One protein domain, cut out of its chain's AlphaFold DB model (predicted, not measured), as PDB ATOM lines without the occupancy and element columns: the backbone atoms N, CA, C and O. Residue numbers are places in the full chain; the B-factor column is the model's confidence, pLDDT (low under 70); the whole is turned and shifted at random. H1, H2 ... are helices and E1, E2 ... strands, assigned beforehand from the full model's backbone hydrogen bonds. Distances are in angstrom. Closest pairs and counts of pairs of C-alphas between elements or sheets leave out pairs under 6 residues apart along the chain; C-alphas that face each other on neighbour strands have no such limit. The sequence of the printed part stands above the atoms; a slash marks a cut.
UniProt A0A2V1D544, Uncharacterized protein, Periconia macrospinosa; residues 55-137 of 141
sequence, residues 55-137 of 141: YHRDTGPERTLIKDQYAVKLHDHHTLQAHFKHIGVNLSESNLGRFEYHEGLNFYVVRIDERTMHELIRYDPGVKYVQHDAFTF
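AT A GLANCE: This is residues 55 to 137 of the 141 residues of an uncharacterized protein of Periconia macrospinosa (UniProt A0A2V1D544). A single strongly twisted sheet of five strands makes a wall, with the short helix H2 over one face and the short helix H1 at one end, where it only grazes the sheet. The two longest strands, E2 and E5, run side by side and antiparallel along the length of the domain, E2 with a sharp bend, and the link from E1 to E2 lies at the end away from H1. The 83 printed residues hold two named helices and five named strands in the order E1, E2, H1, E3, E4, H2, E5, a mixed class of helices and strands. The sheet runs E1, E5, E2, E4, E3 and is mixed. The whole is compact, with a radius of gyration of the C-alphas of 12.6 A and spans of 38 by 26 by 22 A.

HOW THE PARTS SIT: E1, residues 55 to 57, is an edge strand and parallel to E5, residues 127 to 136, at 10 degrees; N 56 and O 130 are 2.8 A apart, within hydrogen-bond range. E2, residues 63 to 74, bends by 93 degrees at residue 67 and is antiparallel to E5 at 154 degrees, with N 64 and O 135 at 3.0 A and N 71 and O 131 at 2.8 A. E4, residues 107 to 111, is antiparallel to E2 at 138 degrees, with N 72 and O 108 at 2.8 A. E3, residues 99 to 102, is the other edge strand and forms a hairpin with E4 at 170 degrees, with N 102 and O 107 at 2.8 A. H1, residues 80 to 87, only grazes the sheet, with its residues 80 to 83. E2, H1, E3 form a split strand-helix-strand unit, two strands running the same way with E4 between them in the sheet, and its crossover is right-handed. H2, residues 114 to 119, is on the sheet at a height of 9.3 A, only just over E5 and E2 with 3 of its C-alphas falling on each, and runs slantwise to the strands, at 36 degrees to E2 on the local plane. E4, H2, E5 form a second split unit, with E2 between the strands and a right-handed crossover. H1 and H2 are apart. In H1 and H2 every O i to N i+4 pair is within hydrogen-bond range.

IN THESE COORDINATES: E1 begins at C-alpha 55, (-4.236, 12.874, -38.947). E2 is 24.7 A long, H1 10.6 A, E4 13.9 A and E5 26.2 A. H1 begins at C-alpha 80, (-13.196, -3.272, -43.130), and E5 ends at C-alpha 136, (7.051, 6.834, -24.384).

THE WHOLE: The two C-alphas farthest apart, those of Pro 61 and Lys 85, are 38.4 A apart. The printed part has no cut. The link from H1 to E3, with 11 residues, is long. The mean pLDDT of the printed part is 92.3, and residues 95 to 96 are under 70.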
ATOM      1  N   TYR A  55      -5.468  13.539 -39.357       97.69
ATOM      2  CA  TYR A  55      -4.236  12.874 -38.947       97.69
ATOM      3  C   TYR A  55      -3.781  13.399 -37.588       97.69
ATOM      4  O   TYR A  55      -3.541  14.596 -37.427       97.69
ATOM      5  N   HIS A  56      -3.651  12.491 -36.626       96.62
ATOM      6  CA  HIS A  56      -3.142  12.759 -35.291       96.62
ATOM      7  C   HIS A  56      -1.730  12.196 -35.138       96.62
ATOM      8  O   HIS A  56      -1.425  11.100 -35.603       96.62
ATOM      9  N   ARG A  57      -0.867  12.934 -34.446       94.00
ATOM     10  CA  ARG A  57       0.443  12.455 -34.004       94.00
ATOM     11  C   ARG A  57       0.735  13.033 -32.629       94.00
ATOM     12  O   ARG A  57       0.440  14.204 -32.395       94.00
ATOM     13  N   ASP A  58       1.297  12.222 -31.744       85.06
ATOM     14  CA  ASP A  58       1.756  12.699 -30.443       85.06
ATOM     15  C   ASP A  58       3.199  13.198 -30.584       85.06
ATOM     16  O   ASP A  58       4.088  12.446 -30.978       85.06
ATOM     17  N   THR A  59       3.416  14.489 -30.333       82.00
ATOM     18  CA  THR A  59       4.732  15.142 -30.428       82.00
ATOM     19  C   THR A  59       5.194  15.690 -29.080       82.00
ATOM     20  O   THR A  59       5.941  16.667 -29.039       82.00
ATOM     21  N   GLY A  60       4.714  15.115 -27.972       83.44
ATOM     22  CA  GLY A  60       5.222  15.444 -26.641       83.44
ATOM     23  C   GLY A  60       6.728  15.159 -26.499       83.44
ATOM     24  O   GLY A  60       7.261  14.313 -27.217       83.44
ATOM     25  N   PRO A  61       7.428  15.822 -25.559       81.31
ATOM     26  CA  PRO A  61       8.885  15.705 -25.407       81.31
ATOM     27  C   PRO A  61       9.365  14.280 -25.082       81.31
ATOM     28  O   PRO A  61      10.487  13.920 -25.414       81.31
ATOM     29  N   GLU A  62       8.514  13.454 -24.470       86.25
ATOM     30  CA  GLU A  62       8.828  12.067 -24.097       86.25
ATOM     31  C   GLU A  62       8.352  11.034 -25.133       86.25
ATOM     32  O   GLU A  62       8.491   9.826 -24.924       86.25
ATOM     33  N   ARG A  63       7.738  11.487 -26.232       86.50
ATOM     34  CA  ARG A  63       7.089  10.635 -27.234       86.50
ATOM     35  C   ARG A  63       7.950  10.557 -28.481       86.50
ATOM     36  O   ARG A  63       8.357  11.571 -29.036       86.50
ATOM     37  N   THR A  64       8.197   9.342 -28.954       90.00
ATOM     38  CA  THR A  64       8.849   9.111 -30.247       90.00
ATOM     39  C   THR A  64       7.925   8.323 -31.154       90.00
ATOM     40  O   THR A  64       7.404   7.275 -30.769       90.00
ATOM     41  N   LEU A  65       7.711   8.854 -32.360       92.38
ATOM     42  CA  LEU A  65       6.873   8.225 -33.373       92.38
ATOM     43  C   LEU A  65       7.494   6.905 -33.832       92.38
ATOM     44  O   LEU A  65       8.693   6.824 -34.111       92.38
ATOM     45  N   ILE A  66       6.664   5.874 -33.926       91.94
ATOM     46  CA  ILE A  66       7.059   4.585 -34.478       91.94
ATOM     47  C   ILE A  66       6.910   4.675 -35.987       91.94
ATOM     48  O   ILE A  66       5.796   4.711 -36.502       91.94
ATOM     49  N   LYS A  67       8.046   4.673 -36.688       92.69
ATOM     50  CA  LYS A  67       8.084   4.769 -38.146       92.69
ATOM     51  C   LYS A  67       7.121   3.772 -38.802       92.69
ATOM     52  O   LYS A  67       7.139   2.584 -38.475       92.69
ATOM     53  N   ASP A  68       6.349   4.277 -39.762       94.06
ATOM     54  CA  ASP A  68       5.445   3.507 -40.615       94.06
ATOM     55  C   ASP A  68       4.384   2.718 -39.832       94.06
ATOM     56  O   ASP A  68       3.856   1.743 -40.348       94.06
ATOM     57  N   GLN A  69       4.061   3.096 -38.589       94.44
ATOM     58  CA  GLN A  69       3.058   2.409 -37.773       94.44
ATOM     59  C   GLN A  69       1.908   3.346 -37.421       94.44
ATOM     60  O   GLN A  69       2.091   4.409 -36.823       94.44
ATOM     61  N   TYR A  70       0.700   2.919 -37.777       95.94
ATOM     62  CA  TYR A  70      -0.491   3.747 -37.682       95.94
ATOM     63  C   TYR A  70      -1.680   2.976 -37.135       95.94
ATOM     64  O   TYR A  70      -1.814   1.764 -37.283       95.94
ATOM     65  N   ALA A  71      -2.570   3.750 -36.545       96.25
ATOM     66  CA  ALA A  71      -3.822   3.367 -35.944       96.25
ATOM     67  C   ALA A  71      -4.943   4.045 -36.749       96.25
ATOM     68  O   ALA A  71      -4.970   5.270 -36.865       96.25
ATOM     69  N   VAL A  72      -5.852   3.273 -37.342       97.69
ATOM     70  CA  VAL A  72      -6.902   3.768 -38.245       97.69
ATOM     71  C   VAL A  72      -8.269   3.459 -37.654       97.69
ATOM     72  O   VAL A  72      -8.617   2.299 -37.435       97.69
ATOM     73  N   LYS A  73      -9.065   4.502 -37.415       98.19
ATOM     74  CA  LYS A  73     -10.451   4.377 -36.955       98.19
ATOM     75  C   LYS A  73     -11.392   4.563 -38.137       98.19
ATOM     76  O   LYS A  73     -11.380   5.610 -38.786       98.19
ATOM     77  N   LEU A  74     -12.252   3.579 -38.367       97.94
ATOM     78  CA  LEU A  74     -13.330   3.664 -39.346       97.94
ATOM     79  C   LEU A  74     -14.596   4.237 -38.692       97.94
ATOM     80  O   LEU A  74     -14.785   4.164 -37.473       97.94
ATOM     81  N   HIS A  75     -15.470   4.836 -39.496       97.19
ATOM     82  CA  HIS A  75     -16.828   5.167 -39.069       97.19
ATOM     83  C   HIS A  75     -17.608   3.891 -38.733       97.19
ATOM     84  O   HIS A  75     -17.425   2.872 -39.384       97.19
ATOM     85  N   ASP A  76     -18.518   3.935 -37.757       94.00
ATOM     86  CA  ASP A  76     -19.184   2.722 -37.238       94.00
ATOM     87  C   ASP A  76     -20.039   1.976 -38.287       94.00
ATOM     88  O   ASP A  76     -20.309   0.792 -38.132       94.00
ATOM     89  N   HIS A  77     -20.424   2.644 -39.379       93.69
ATOM     90  CA  HIS A  77     -21.160   2.056 -40.507       93.69
ATOM     91  C   HIS A  77     -20.267   1.677 -41.705       93.69
ATOM     92  O   HIS A  77     -20.783   1.240 -42.733       93.69
ATOM     93  N   HIS A  78     -18.946   1.855 -41.605       96.44
ATOM     94  CA  HIS A  78     -17.997   1.514 -42.666       96.44
ATOM     95  C   HIS A  78     -17.250   0.232 -42.324       96.44
ATOM     96  O   HIS A  78     -16.526   0.171 -41.333       96.44
ATOM     97  N   THR A  79     -17.427  -0.805 -43.135       95.69
ATOM     98  CA  THR A  79     -16.825  -2.113 -42.865       95.69
ATOM     99  C   THR A  79     -15.375  -2.163 -43.331       95.69
ATOM    100  O   THR A  79     -14.990  -1.507 -44.300       95.69
ATOM    101  N   LEU A  80     -14.571  -3.018 -42.694       95.69
ATOM    102  CA  LEU A  80     -13.196  -3.272 -43.130       95.69
ATOM    103  C   LEU A  80     -13.139  -3.769 -44.588       95.69
ATOM    104  O   LEU A  80     -12.267  -3.375 -45.356       95.69
ATOM    105  N   GLN A  81     -14.115  -4.580 -45.003       95.75
ATOM    106  CA  GLN A  81     -14.221  -5.047 -46.384       95.75
ATOM    107  C   GLN A  81     -14.505  -3.901 -47.368       95.75
ATOM    108  O   GLN A  81     -13.902  -3.851 -48.442       95.75
ATOM    109  N   ALA A  82     -15.411  -2.978 -47.021       96.56
ATOM    110  CA  ALA A  82     -15.678  -1.797 -47.839       96.56
ATOM    111  C   ALA A  82     -14.438  -0.904 -47.936       96.56
ATOM    112  O   ALA A  82     -14.120  -0.432 -49.028       96.56
ATOM    113  N   HIS A  83     -13.706  -0.755 -46.828       96.44
ATOM    114  CA  HIS A  83     -12.435  -0.044 -46.788       96.44
ATOM    115  C   HIS A  83     -11.414  -0.646 -47.758       96.44
ATOM    116  O   HIS A  83     -10.941   0.046 -48.655       96.44
ATOM    117  N   PHE A  84     -11.145  -1.952 -47.670       95.56
ATOM    118  CA  PHE A  84     -10.209  -2.636 -48.573       95.56
ATOM    119  C   PHE A  84     -10.622  -2.552 -50.040       95.56
ATOM    120  O   PHE A  84      -9.782  -2.324 -50.911       95.56
ATOM    121  N   LYS A  85     -11.922  -2.670 -50.326       96.12
ATOM    122  CA  LYS A  85     -12.449  -2.484 -51.679       96.12
ATOM    123  C   LYS A  85     -12.226  -1.058 -52.187       96.12
ATOM    124  O   LYS A  85     -11.939  -0.889 -53.368       96.12
ATOM    125  N   HIS A  86     -12.365  -0.054 -51.321       95.00
ATOM    126  CA  HIS A  86     -12.148   1.344 -51.675       95.00
ATOM    127  C   HIS A  86     -10.681   1.622 -52.009       95.00
ATOM    128  O   HIS A  86     -10.388   2.188 -53.058       95.00
ATOM    129  N   ILE A  87      -9.760   1.194 -51.144       93.69
ATOM    130  CA  ILE A  87      -8.323   1.433 -51.339       93.69
ATOM    131  C   ILE A  87      -7.689   0.479 -52.365       93.69
ATOM    132  O   ILE A  87      -6.556   0.690 -52.783       93.69
ATOM    133  N   GLY A  88      -8.402  -0.571 -52.784       93.69
ATOM    134  CA  GLY A  88      -7.941  -1.524 -53.796       93.69
ATOM    135  C   GLY A  88      -6.882  -2.515 -53.303       93.69
ATOM    136  O   GLY A  88      -6.293  -3.224 -54.115       93.69
ATOM    137  N   VAL A  89      -6.641  -2.583 -51.992       90.25
ATOM    138  CA  VAL A  89      -5.683  -3.504 -51.371       90.25
ATOM    139  C   VAL A  89      -6.269  -4.096 -50.093       90.25
ATOM    140  O   VAL A  89      -6.835  -3.389 -49.258       90.25
ATOM    141  N   ASN A  90      -6.121  -5.410 -49.931       92.69
ATOM    142  CA  ASN A  90      -6.430  -6.084 -48.679       92.69
ATOM    143  C   ASN A  90      -5.199  -6.038 -47.765       92.69
ATOM    144  O   ASN A  90      -4.244  -6.790 -47.952       92.69
ATOM    145  N   LEU A  91      -5.220  -5.149 -46.772       90.81
ATOM    146  CA  LEU A  91      -4.086  -4.975 -45.860       90.81
ATOM    147  C   LEU A  91      -3.878  -6.189 -44.944       90.81
ATOM    148  O   LEU A  91      -2.746  -6.441 -44.540       90.81
ATOM    149  N   SER A  92      -4.930  -6.971 -44.671       87.94
ATOM    150  CA  SER A  92      -4.835  -8.176 -43.832       87.94
ATOM    151  C   SER A  92      -4.086  -9.334 -44.500       87.94
ATOM    152  O   SER A  92      -3.538 -10.188 -43.813       87.94
ATOM    153  N   GLU A  93      -4.020  -9.336 -45.832       84.56
ATOM    154  CA  GLU A  93      -3.319 -10.349 -46.635       84.56
ATOM    155  C   GLU A  93      -1.968  -9.846 -47.160       84.56
ATOM    156  O   GLU A  93      -1.240 -10.561 -47.848       84.56
ATOM    157  N   SER A  94      -1.629  -8.592 -46.870       72.00
ATOM    158  CA  SER A  94      -0.403  -7.983 -47.361       72.00
ATOM    159  C   SER A  94       0.805  -8.448 -46.538       72.00
ATOM    160  O   SER A  94       0.767  -8.479 -45.310       72.00
ATOM    161  N   ASN A  95       1.933  -8.732 -47.195       68.88
ATOM    162  CA  ASN A  95       3.208  -9.036 -46.523       68.88
ATOM    163  C   ASN A  95       3.848  -7.796 -45.846       68.88
ATOM    164  O   ASN A  95       5.053  -7.776 -45.603       68.88
ATOM    165  N   LEU A  96       3.069  -6.743 -45.564       69.38
ATOM    166  CA  LEU A  96       3.533  -5.453 -45.033       69.38
ATOM    167  C   LEU A  96       3.855  -5.495 -43.526       69.38
ATOM    168  O   LEU A  96       4.347  -4.520 -42.959       69.38
ATOM    169  N   GLY A  97       3.636  -6.639 -42.872       73.00
ATOM    170  CA  GLY A  97       3.997  -6.873 -41.477       73.00
ATOM    171  C   GLY A  97       2.781  -6.920 -40.555       73.00
ATOM    172  O   GLY A  97       1.925  -7.785 -40.705       73.00
ATOM    173  N   ARG A  98       2.744  -6.042 -39.541       83.81
ATOM    174  CA  ARG A  98       1.717  -6.048 -38.484       83.81
ATOM    175  C   ARG A  98       0.391  -5.512 -39.025       83.81
ATOM    176  O   ARG A  98       0.338  -4.353 -39.423       83.81
ATOM    177  N   PHE A  99      -0.660  -6.323 -38.942       93.94
ATOM    178  CA  PHE A  99      -2.055  -5.917 -39.097       93.94
ATOM    179  C   PHE A  99      -2.875  -6.512 -37.946       93.94
ATOM    180  O   PHE A  99      -2.810  -7.712 -37.696       93.94
ATOM    181  N   GLU A 100      -3.627  -5.678 -37.235       94.44
ATOM    182  CA  GLU A 100      -4.462  -6.093 -36.105       94.44
ATOM    183  C   GLU A 100      -5.780  -5.321 -36.149       94.44
ATOM    184  O   GLU A 100      -5.768  -4.095 -36.084       94.44
ATOM    185  N   TYR A 101      -6.909  -6.021 -36.282       95.25
ATOM    186  CA  TYR A 101      -8.237  -5.408 -36.329       95.25
ATOM    187  C   TYR A 101      -9.014  -5.685 -35.045       95.25
ATOM    188  O   TYR A 101      -9.135  -6.825 -34.601       95.25
ATOM    189  N   HIS A 102      -9.592  -4.629 -34.485       93.94
ATOM    190  CA  HIS A 102     -10.462  -4.661 -33.322       93.94
ATOM    191  C   HIS A 102     -11.893  -4.357 -33.770       93.94
ATOM    192  O   HIS A 102     -12.302  -3.195 -33.845       93.94
ATOM    193  N   GLU A 103     -12.660  -5.410 -34.056       91.38
ATOM    194  CA  GLU A 103     -14.025  -5.313 -34.596       91.38
ATOM    195  C   GLU A 103     -14.950  -4.470 -33.708       91.38
ATOM    196  O   GLU A 103     -15.592  -3.541 -34.193       91.38
ATOM    197  N   GLY A 104     -14.933  -4.694 -32.388       91.19
ATOM    198  CA  GLY A 104     -15.773  -3.950 -31.439       91.19
ATOM    199  C   GLY A 104     -15.496  -2.441 -31.383       91.19
ATOM    200  O   GLY A 104     -16.351  -1.675 -30.948       91.19
ATOM    201  N   LEU A 105     -14.322  -2.000 -31.842       92.81
ATOM    202  CA  LEU A 105     -13.949  -0.587 -31.933       92.81
ATOM    203  C   LEU A 105     -13.880  -0.092 -33.379       92.81
ATOM    204  O   LEU A 105     -13.499   1.057 -33.590       92.81
ATOM    205  N   ASN A 106     -14.232  -0.917 -34.366       96.12
ATOM    206  CA  ASN A 106     -14.072  -0.667 -35.798       96.12
ATOM    207  C   ASN A 106     -12.767   0.075 -36.149       96.12
ATOM    208  O   ASN A 106     -12.753   1.182 -36.698       96.12
ATOM    209  N   PHE A 107     -11.665  -0.514 -35.707       95.38
ATOM    210  CA  PHE A 107     -10.358   0.117 -35.643       95.38
ATOM    211  C   PHE A 107      -9.283  -0.915 -35.971       95.38
ATOM    212  O   PHE A 107      -9.400  -2.057 -35.536       95.38
ATOM    213  N   TYR A 108      -8.231  -0.532 -36.692       96.19
ATOM    214  CA  TYR A 108      -7.076  -1.405 -36.903       96.19
ATOM    215  C   TYR A 108      -5.745  -0.691 -36.694       96.19
ATOM    216  O   TYR A 108      -5.631   0.522 -36.858       96.19
ATOM    217  N   VAL A 109      -4.721  -1.480 -36.381       95.50
ATOM    218  CA  VAL A 109      -3.316  -1.068 -36.383       95.50
ATOM    219  C   VAL A 109      -2.627  -1.705 -37.580       95.50
ATOM    220  O   VAL A 109      -2.826  -2.890 -37.852       95.50
ATOM    221  N   VAL A 110      -1.813  -0.932 -38.296       95.38
ATOM    222  CA  VAL A 110      -1.075  -1.398 -39.473       95.38
ATOM    223  C   VAL A 110       0.342  -0.836 -39.510       95.38
ATOM    224  O   VAL A 110       0.579   0.295 -39.078       95.38
ATOM    225  N   ARG A 111       1.280  -1.613 -40.064       94.56
ATOM    226  CA  ARG A 111       2.546  -1.083 -40.577       94.56
ATOM    227  C   ARG A 111       2.473  -0.846 -42.080       94.56
ATOM    228  O   ARG A 111       2.225  -1.782 -42.832       94.56
ATOM    229  N   ILE A 112       2.658   0.396 -42.507       94.06
ATOM    230  CA  ILE A 112       2.559   0.804 -43.906       94.06
ATOM    231  C   ILE A 112       3.328   2.101 -44.142       94.06
ATOM    232  O   ILE A 112       3.454   2.916 -43.233       94.06
ATOM    233  N   ASP A 113       3.835   2.303 -45.354       93.56
ATOM    234  CA  ASP A 113       4.574   3.514 -45.686       93.56
ATOM    235  C   ASP A 113       3.699   4.780 -45.588       93.56
ATOM    236  O   ASP A 113       2.486   4.765 -45.831       93.56
ATOM    237  N   GLU A 114       4.341   5.901 -45.251       94.69
ATOM    238  CA  GLU A 114       3.684   7.206 -45.115       94.69
ATOM    239  C   GLU A 114       2.916   7.614 -46.379       94.69
ATOM    240  O   GLU A 114       1.833   8.189 -46.280       94.69
ATOM    241  N   ARG A 115       3.419   7.277 -47.571       94.69
ATOM    242  CA  ARG A 115       2.750   7.646 -48.819       94.69
ATOM    243  C   ARG A 115       1.412   6.928 -48.935       94.69
ATOM    244  O   ARG A 115       0.398   7.585 -49.145       94.69
ATOM    245  N   THR A 116       1.366   5.617 -48.729       94.12
ATOM    246  CA  THR A 116       0.104   4.870 -48.775       94.12
ATOM    247  C   THR A 116      -0.861   5.327 -47.677       94.12
ATOM    248  O   THR A 116      -2.054   5.503 -47.932       94.12
ATOM    249  N   MET A 117      -0.371   5.612 -46.468       96.19
ATOM    250  CA  MET A 117      -1.219   6.166 -45.407       96.19
ATOM    251  C   MET A 117      -1.824   7.524 -45.806       96.19
ATOM    252  O   MET A 117      -3.034   7.736 -45.681       96.19
ATOM    253  N   HIS A 118      -0.998   8.446 -46.305       96.38
ATOM    254  CA  HIS A 118      -1.391   9.834 -46.534       96.38
ATOM    255  C   HIS A 118      -2.056  10.101 -47.888       96.38
ATOM    256  O   HIS A 118      -2.848  11.040 -47.977       96.38
ATOM    257  N   GLU A 119      -1.783   9.291 -48.910       94.44
ATOM    258  CA  GLU A 119      -2.316   9.453 -50.270       94.44
ATOM    259  C   GLU A 119      -3.443   8.468 -50.604       94.44
ATOM    260  O   GLU A 119      -4.224   8.754 -51.509       94.44
ATOM    261  N   LEU A 120      -3.568   7.348 -49.880       94.69
ATOM    262  CA  LEU A 120      -4.581   6.324 -50.160       94.69
ATOM    263  C   LEU A 120      -5.553   6.132 -48.992       94.69
ATOM    264  O   LEU A 120      -6.738   6.429 -49.127       94.69
ATOM    265  N   ILE A 121      -5.072   5.682 -47.829       96.31
ATOM    266  CA  ILE A 121      -5.943   5.301 -46.701       96.31
ATOM    267  C   ILE A 121      -6.759   6.492 -46.199       96.31
ATOM    268  O   ILE A 121      -7.973   6.386 -46.045       96.31
ATOM    269  N   ARG A 122      -6.121   7.650 -45.990       97.44
ATOM    270  CA  ARG A 122      -6.817   8.851 -45.504       97.44
ATOM    271  C   ARG A 122      -7.885   9.379 -46.460       97.44
ATOM    272  O   ARG A 122      -8.708  10.172 -46.022       97.44
ATOM    273  N   TYR A 123      -7.874   8.992 -47.731       96.50
ATOM    274  CA  TYR A 123      -8.857   9.456 -48.710       96.50
ATOM    275  C   TYR A 123     -10.102   8.572 -48.796       96.50
ATOM    276  O   TYR A 123     -11.058   8.961 -49.469       96.50
ATOM    277  N   ASP A 124     -10.135   7.441 -48.085       96.19
ATOM    278  CA  ASP A 124     -11.373   6.689 -47.932       96.19
ATOM    279  C   ASP A 124     -12.375   7.492 -47.077       96.19
ATOM    280  O   ASP A 124     -12.092   7.765 -45.905       96.19
ATOM    281  N   PRO A 125     -13.562   7.849 -47.611       95.44
ATOM    282  CA  PRO A 125     -14.583   8.595 -46.873       95.44
ATOM    283  C   PRO A 125     -15.104   7.869 -45.625       95.44
ATOM    284  O   PRO A 125     -15.728   8.496 -44.771       95.44
ATOM    285  N   GLY A 126     -14.883   6.559 -45.513       96.31
ATOM    286  CA  GLY A 126     -15.233   5.775 -44.340       96.31
ATOM    287  C   GLY A 126     -14.191   5.798 -43.218       96.31
ATOM    288  O   GLY A 126     -14.462   5.276 -42.133       96.31
ATOM    289  N   VAL A 127     -13.025   6.420 -43.426       97.88
ATOM    290  CA  VAL A 127     -12.015   6.627 -42.379       97.88
ATOM    291  C   VAL A 127     -12.354   7.881 -41.577       97.88
ATOM    292  O   VAL A 127     -12.418   8.988 -42.103       97.88
ATOM    293  N   LYS A 128     -12.529   7.713 -40.263       97.38
ATOM    294  CA  LYS A 128     -12.861   8.801 -39.336       97.38
ATOM    295  C   LYS A 128     -11.624   9.615 -38.966       97.38
ATOM    296  O   LYS A 128     -11.647  10.844 -38.998       97.38
ATOM    297  N   TYR A 129     -10.550   8.931 -38.584       97.75
ATOM    298  CA  TYR A 129      -9.242   9.528 -38.336       97.75
ATOM    299  C   TYR A 129      -8.151   8.464 -38.413       97.75
ATOM    300  O   TYR A 129      -8.406   7.262 -38.292       97.75
ATOM    301  N   VAL A 130      -6.922   8.939 -38.555       97.94
ATOM    302  CA  VAL A 130      -5.710   8.137 -38.435       97.94
ATOM    303  C   VAL A 130      -4.814   8.729 -37.348       97.94
ATOM    304  O   VAL A 130      -4.804   9.943 -37.126       97.94
ATOM    305  N   GLN A 131      -4.059   7.884 -36.665       97.31
ATOM    306  CA  GLN A 131      -3.112   8.270 -35.629       97.31
ATOM    307  C   GLN A 131      -1.764   7.598 -35.894       97.31
ATOM    308  O   GLN A 131      -1.710   6.390 -36.104       97.31
ATOM    309  N   HIS A 132      -0.680   8.370 -35.886       96.69
ATOM    310  CA  HIS A 132       0.682   7.837 -35.913       96.69
ATOM    311  C   HIS A 132       1.021   7.292 -34.529       96.69
ATOM    312  O   HIS A 132       0.883   8.006 -33.530       96.69
ATOM    313  N   ASP A 133       1.428   6.029 -34.474       92.38
ATOM    314  CA  ASP A 133       1.751   5.377 -33.214       92.38
ATOM    315  C   ASP A 133       3.040   5.952 -32.608       92.38
ATOM    316  O   ASP A 133       3.935   6.420 -33.316       92.38
ATOM    317  N   ALA A 134       3.133   5.938 -31.283       91.25
ATOM    318  CA  ALA A 134       4.250   6.509 -30.546       91.25
ATOM    319  C   ALA A 134       4.513   5.719 -29.268       91.25
ATOM    320  O   ALA A 134       3.589   5.335 -28.550       91.25
ATOM    321  N   PHE A 135       5.785   5.550 -28.926       88.06
ATOM    322  CA  PHE A 135       6.184   5.008 -27.633       88.06
ATOM    323  C   PHE A 135       6.690   6.126 -26.720       88.06
ATOM    324  O   PHE A 135       7.166   7.164 -27.186       88.06
ATOM    325  N   THR A 136       6.545   5.919 -25.413       85.75
ATOM    326  CA  THR A 136       7.051   6.834 -24.384       85.75
ATOM    327  C   THR A 136       8.308   6.252 -23.772       85.75
ATOM    328  O   THR A 136       8.309   5.091 -23.356       85.75
ATOM    329  N   PHE A 137       9.350   7.064 -23.648       77.31
ATOM    330  CA  PHE A 137      10.473   6.726 -22.785       77.31
ATOM    331  C   PHE A 137      10.122   7.125 -21.352       77.31
ATOM    332  O   PHE A 137      10.033   8.309 -21.049       77.31
TER     333      PHE A 137